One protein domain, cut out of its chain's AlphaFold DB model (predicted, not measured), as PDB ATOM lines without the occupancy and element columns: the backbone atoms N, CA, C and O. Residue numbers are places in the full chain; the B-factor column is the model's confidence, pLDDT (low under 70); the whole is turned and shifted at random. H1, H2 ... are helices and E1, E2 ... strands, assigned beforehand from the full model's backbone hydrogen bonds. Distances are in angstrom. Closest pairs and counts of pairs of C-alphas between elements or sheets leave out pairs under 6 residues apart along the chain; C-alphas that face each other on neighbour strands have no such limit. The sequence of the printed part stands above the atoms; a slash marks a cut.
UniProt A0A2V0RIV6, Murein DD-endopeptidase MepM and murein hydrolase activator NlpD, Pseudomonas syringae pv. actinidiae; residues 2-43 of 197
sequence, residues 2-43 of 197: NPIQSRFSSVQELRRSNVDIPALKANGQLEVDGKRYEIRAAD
ATOM      1  N   ASN A   2      -4.733 -47.229 -20.445       43.56
ATOM      2  CA  ASN A   2      -4.231 -46.059 -21.169       43.56
ATOM      3  C   ASN A   2      -4.953 -44.803 -20.651       43.56
ATOM      4  O   ASN A   2      -6.171 -44.866 -20.462       43.56
ATOM      5  N   PRO A   3      -4.247 -43.688 -20.400       53.66
ATOM      6  CA  PRO A   3      -4.895 -42.445 -20.004       53.66
ATOM      7  C   PRO A   3      -5.840 -41.991 -21.118       53.66
ATOM      8  O   PRO A   3      -5.483 -42.011 -22.297       53.66
ATOM      9  N   ILE A   4      -7.065 -41.613 -20.749       58.75
ATOM     10  CA  ILE A   4      -8.064 -41.146 -21.710       58.75
ATOM     11  C   ILE A   4      -7.557 -39.833 -22.311       58.75
ATOM     12  O   ILE A   4      -7.405 -38.835 -21.609       58.75
ATOM     13  N   GLN A   5      -7.272 -39.838 -23.613       66.12
ATOM     14  CA  GLN A   5      -6.902 -38.631 -24.346       66.12
ATOM     15  C   GLN A   5      -8.151 -37.776 -24.562       66.12
ATOM     16  O   GLN A   5      -8.974 -38.059 -25.425       66.12
ATOM     17  N   SER A   6      -8.299 -36.734 -23.751       72.56
ATOM     18  CA  SER A   6      -9.358 -35.724 -23.871       72.56
ATOM     19  C   SER A   6      -8.857 -34.404 -24.460       72.56
ATOM     20  O   SER A   6      -9.619 -33.442 -24.536       72.56
ATOM     21  N   ARG A   7      -7.581 -34.343 -24.864       82.00
ATOM     22  CA  ARG A   7      -6.931 -33.154 -25.420       82.00
ATOM     23  C   ARG A   7      -6.446 -33.425 -26.832       82.00
ATOM     24  O   ARG A   7      -5.719 -34.389 -27.053       82.00
ATOM     25  N   PHE A   8      -6.819 -32.542 -27.744       84.69
ATOM     26  CA  PHE A   8      -6.471 -32.610 -29.153       84.69
ATOM     27  C   PHE A   8      -5.980 -31.244 -29.618       84.69
ATOM     28  O   PHE A   8      -6.570 -30.206 -29.313       84.69
ATOM     29  N   SER A   9      -4.910 -31.236 -30.399       84.19
ATOM     30  CA  SER A   9      -4.311 -30.011 -30.925       84.19
ATOM     31  C   SER A   9      -5.179 -29.394 -32.023       84.19
ATOM     32  O   SER A   9      -5.113 -28.195 -32.254       84.19
ATOM     33  N   SER A  10      -6.019 -30.192 -32.698       85.50
ATOM     34  CA  SER A  10      -6.936 -29.707 -33.736       85.50
ATOM     35  C   SER A  10      -8.196 -30.567 -33.894       85.50
ATOM     36  O   SER A  10      -8.244 -31.734 -33.499       85.50
ATOM     37  N   VAL A  11      -9.216 -30.020 -34.568       84.31
ATOM     38  CA  VAL A  11     -10.440 -30.760 -34.941       84.31
ATOM     39  C   VAL A  11     -10.130 -31.947 -35.864       84.31
ATOM     40  O   VAL A  11     -10.806 -32.974 -35.807       84.31
ATOM     41  N   GLN A  12      -9.115 -31.830 -36.724       83.94
ATOM     42  CA  GLN A  12      -8.709 -32.916 -37.621       83.94
ATOM     43  C   GLN A  12      -8.091 -34.086 -36.850       83.94
ATOM     44  O   GLN A  12      -8.340 -35.240 -37.199       83.94
ATOM     45  N   GLU A  13      -7.333 -33.791 -35.795       83.50
ATOM     46  CA  GLU A  13      -6.770 -34.795 -34.893       83.50
ATOM     47  C   GLU A  13      -7.876 -35.520 -34.122       83.50
ATOM     48  O   GLU A  13      -7.923 -36.748 -34.144       83.50
ATOM     49  N   LEU A  14      -8.843 -34.780 -33.564       83.06
ATOM     50  CA  LEU A  14     -10.019 -35.374 -32.919       83.06
ATOM     51  C   LEU A  14     -10.771 -36.322 -33.870       83.06
ATOM     52  O   LEU A  14     -11.114 -37.436 -33.481       83.06
ATOM     53  N   ARG A  15     -10.986 -35.928 -35.134       83.12
ATOM     54  CA  ARG A  15     -11.687 -36.761 -36.135       83.12
ATOM     55  C   ARG A  15     -10.968 -38.064 -36.483       83.12
ATOM     56  O   ARG A  15     -11.621 -39.002 -36.922       83.12
ATOM     57  N   ARG A  16      -9.640 -38.097 -36.360       82.00
ATOM     58  CA  ARG A  16      -8.811 -39.282 -36.634       82.00
ATOM     59  C   ARG A  16      -8.511 -40.089 -35.371       82.00
ATOM     60  O   ARG A  16      -7.899 -41.148 -35.471       82.00
ATOM     61  N   SER A  17      -8.902 -39.580 -34.207       78.19
ATOM     62  CA  SER A  17      -8.680 -40.239 -32.929       78.19
ATOM     63  C   SER A  17      -9.642 -41.409 -32.726       78.19
ATOM     64  O   SER A  17     -10.785 -41.383 -33.180       78.19
ATOM     65  N   ASN A  18      -9.188 -42.410 -31.975       77.50
ATOM     66  CA  ASN A  18     -10.013 -43.536 -31.534       77.50
ATOM     67  C   ASN A  18     -10.677 -43.245 -30.177       77.50
ATOM     68  O   ASN A  18     -10.800 -44.139 -29.341       77.50
ATOM     69  N   VAL A  19     -11.021 -41.980 -29.907       74.88
ATOM     70  CA  VAL A  19     -11.589 -41.605 -28.612       74.88
ATOM     71  C   VAL A  19     -12.998 -42.182 -28.478       74.88
ATOM     72  O   VAL A  19     -13.841 -42.034 -29.363       74.88
ATOM     73  N   ASP A  20     -13.247 -42.862 -27.364       72.25
ATOM     74  CA  ASP A  20     -14.517 -43.536 -27.126       72.25
ATOM     75  C   ASP A  20     -15.543 -42.578 -26.496       72.25
ATOM     76  O   ASP A  20     -15.229 -41.816 -25.578       72.25
ATOM     77  N   ILE A  21     -16.792 -42.608 -26.970       71.19
ATOM     78  CA  ILE A  21     -17.859 -41.701 -26.500       71.19
ATOM     79  C   ILE A  21     -18.162 -41.915 -25.001       71.19
ATOM     80  O   ILE A  21     -18.230 -40.927 -24.266       71.19
ATOM     81  N   PRO A  22     -18.308 -43.157 -24.495       69.56
ATOM     82  CA  PRO A  22     -18.314 -43.457 -23.065       69.56
ATOM     83  C   PRO A  22     -17.148 -42.844 -22.284       69.56
ATOM     84  O   PRO A  22     -17.375 -42.263 -21.224       69.56
ATOM     85  N   ALA A  23     -15.923 -42.917 -22.811       67.69
ATOM     86  CA  ALA A  23     -14.745 -42.353 -22.156       67.69
ATOM     87  C   ALA A  23     -14.805 -40.815 -22.094       67.69
ATOM     88  O   ALA A  23     -14.463 -40.223 -21.070       67.69
ATOM     89  N   LEU A  24     -15.308 -40.155 -23.141       71.25
ATOM     90  CA  LEU A  24     -15.547 -38.707 -23.133       71.25
ATOM     91  C   LEU A  24     -16.643 -38.305 -22.137       71.25
ATOM     92  O   LEU A  24     -16.479 -37.329 -21.407       71.25
ATOM     93  N   LYS A  25     -17.733 -39.078 -22.056       70.19
ATOM     94  CA  LYS A  25     -18.804 -38.854 -21.072       70.19
ATOM     95  C   LYS A  25     -18.313 -39.006 -19.631       70.19
ATOM     96  O   LYS A  25     -18.759 -38.255 -18.775       70.19
ATOM     97  N   ALA A  26     -17.411 -39.953 -19.369       66.50
ATOM     98  CA  ALA A  26     -16.871 -40.194 -18.030       66.50
ATOM     99  C   ALA A  26     -15.963 -39.053 -17.535       66.50
ATOM    100  O   ALA A  26     -15.973 -38.743 -16.349       66.50
ATOM    101  N   ASN A  27     -15.204 -38.412 -18.433       68.31
ATOM    102  CA  ASN A  27     -14.318 -37.296 -18.077       68.31
ATOM    103  C   ASN A  27     -15.004 -35.925 -18.133       68.31
ATOM    104  O   ASN A  27     -14.488 -34.963 -17.567       68.31
ATOM    105  N   GLY A  28     -16.132 -35.811 -18.845       70.44
ATOM    106  CA  GLY A  28     -16.967 -34.607 -18.900       70.44
ATOM    107  C   GLY A  28     -16.314 -33.378 -19.543       70.44
ATOM    108  O   GLY A  28     -16.927 -32.316 -19.578       70.44
ATOM    109  N   GLN A  29     -15.083 -33.484 -20.046       79.94
ATOM    110  CA  GLN A  29     -14.298 -32.374 -20.589       79.94
ATOM    111  C   GLN A  29     -13.578 -32.812 -21.866       79.94
ATOM    112  O   GLN A  29     -13.020 -33.908 -21.932       79.94
ATOM    113  N   LEU A  30     -13.569 -31.933 -22.864       85.12
ATOM    114  CA  LEU A  30     -12.903 -32.100 -24.151       85.12
ATOM    115  C   LEU A  30     -12.134 -30.817 -24.474       85.12
ATOM    116  O   LEU A  30     -12.715 -29.737 -24.491       85.12
ATOM    117  N   GLU A  31     -10.841 -30.919 -24.750       84.69
ATOM    118  CA  GLU A  31     -10.013 -29.792 -25.172       84.69
ATOM    119  C   GLU A  31      -9.621 -29.967 -26.637       84.69
ATOM    120  O   GLU A  31      -9.056 -30.994 -27.013       84.69
ATOM    121  N   VAL A  32      -9.949 -28.987 -27.475       87.12
ATOM    122  CA  VAL A  32      -9.626 -28.995 -28.906       87.12
ATOM    123  C   VAL A  32      -9.205 -27.597 -29.311       87.12
ATOM    124  O   VAL A  32      -9.946 -26.649 -29.049       87.12
ATOM    125  N   ASP A  33      -8.059 -27.475 -29.984       87.44
ATOM    126  CA  ASP A  33      -7.595 -26.193 -30.537       87.44
ATOM    127  C   ASP A  33      -7.472 -25.106 -29.444       87.44
ATOM    128  O   ASP A  33      -7.954 -23.981 -29.570       87.44
ATOM    129  N   GLY A  34      -6.932 -25.501 -28.282       80.56
ATOM    130  CA  GLY A  34      -6.772 -24.637 -27.106       80.56
ATOM    131  C   GLY A  34      -8.076 -24.227 -26.404       80.56
ATOM    132  O   GLY A  34      -8.039 -23.458 -25.447       80.56
ATOM    133  N   LYS A  35      -9.237 -24.727 -26.850       81.38
ATOM    134  CA  LYS A  35     -10.550 -24.446 -26.250       81.38
ATOM    135  C   LYS A  35     -11.046 -25.644 -25.461       81.38
ATOM    136  O   LYS A  35     -10.993 -26.772 -25.942       81.38
ATOM    137  N   ARG A  36     -11.583 -25.383 -24.269       80.50
ATOM    138  CA  ARG A  36     -12.178 -26.396 -23.393       80.50
ATOM    139  C   ARG A  36     -13.697 -26.402 -23.527       80.50
ATOM    140  O   ARG A  36     -14.337 -25.362 -23.408       80.50
ATOM    141  N   TYR A  37     -14.251 -27.587 -23.733       80.69
ATOM    142  CA  TYR A  37     -15.671 -27.862 -23.877       80.69
ATOM    143  C   TYR A  37     -16.107 -28.843 -22.794       80.69
ATOM    144  O   TYR A  37     -15.461 -29.867 -22.577       80.69
ATOM    145  N   GLU A  38     -17.224 -28.550 -22.140       79.00
ATOM    146  CA  GLU A  38     -17.848 -29.476 -21.203       79.00
ATOM    147  C   GLU A  38     -18.805 -30.412 -21.955       79.00
ATOM    148  O   GLU A  38     -19.624 -29.970 -22.764       79.00
ATOM    149  N   ILE A  39     -18.705 -31.711 -21.684       77.38
ATOM    150  CA  ILE A  39     -19.525 -32.750 -22.301       77.38
ATOM    151  C   ILE A  39     -20.550 -33.231 -21.282       77.38
ATOM    152  O   ILE A  39     -20.207 -33.854 -20.280       77.38
ATOM    153  N   ARG A  40     -21.827 -32.976 -21.566       73.06
ATOM    154  CA  ARG A  40     -22.959 -33.447 -20.764       73.06
ATOM    155  C   ARG A  40     -23.877 -34.307 -21.622       73.06
ATOM    156  O   ARG A  40     -24.055 -34.042 -22.810       73.06
ATOM    157  N   ALA A  41     -24.454 -35.347 -21.025       72.69
ATOM    158  CA  ALA A  41     -25.529 -36.084 -21.674       72.69
ATOM    159  C   ALA A  41     -26.775 -35.188 -21.736       72.69
ATOM    160  O   ALA A  41     -27.109 -34.545 -20.747       72.69
ATOM    161  N   ALA A  42     -27.433 -35.143 -22.892       68.50
ATOM    162  CA  ALA A  42     -28.763 -34.562 -23.023       68.50
ATOM    163  C   ALA A  42     -29.778 -35.695 -22.856       68.50
ATOM    164  O   ALA A  42     -30.210 -36.300 -23.841       68.50
ATOM    165  N   ASP A  43     -30.075 -36.048 -21.609       64.00
ATOM    166  CA  ASP A  43     -31.186 -36.935 -21.287       64.00
ATOM    167  C   ASP A  43     -32.501 -36.318 -21.799       64.00
ATOM    168  O   ASP A  43     -32.744 -35.110 -21.738       64.00
TER     169      ASP A  43
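What this domain is: This is residues 2 to 43 of the 197 residues of the protein "Murein DD-endopeptidase MepM and murein hydrolase activator NlpD" of Pseudomonas syringae pv. actinidiae (UniProt A0A2V0RIV6). A small strand hairpin, E1 and E2, makes one side of the model, and two short helices sit near the two ends of E1, H1 near its last residue and H2 near its first. The chain between the helices, residues 17 to 20, closes this side into a loose ring, residues 7 to 8 run beside residues 31 to 32 of E1, and residues 39 to 43 lead away from E2 as a tail. The printed part has 42 residues with two named helices and two named strands, in the order H1, H2, E1, E2; the sheet, E1 - E2, is antiparallel and the class is mixed, helices and strands. The whole is compact, with a radius of gyration of the C-alphas of 10.0 A and spans of 28 by 22 by 16 A.

How they stand to each other: Residues 7 to 8 form a short parallel pairing with residues 31 to 32 of E1, residues 29 to 32. The closest C-alphas of H1, residues 11 to 16, and E1 are those of Val 11 and Val 32, 6.3 A apart. H1 is apart from H2, residues 21 to 27. The closest C-alphas of H2 and E1 are those of Leu 24 and Leu 30, 7.2 A apart. E1 and E2, residues 35 to 38, form an antiparallel hairpin, their directions at 155 degrees; N 30 and O 37, 2.8 A apart, and N 37 and O 30, 2.7 A apart, are within hydrogen-bond range. E2 is apart from both helices. In H1 and H2 every O i to N i+4 pair is within hydrogen-bond range.

Where its parts are: H1 begins at C-alpha 11 (-10.440, -30.760, -34.941) and is 8.8 A long from first to last C-alpha. H2 and E1 each measure 10.1 A. E2 measures 10.2 A and ends at C-alpha 38 (-17.848, -29.476, -21.203).

The domain as a whole: The C-alphas farthest apart, those of Ser 9 and Asp 43, are 29.4 A apart. The printed part has no cut, and the three links between named elements are tight. Mean pLDDT of the printed part is 75.5; residues 2 to 5, 22 to 23, 26 to 27 and 42 to 43 are under 70.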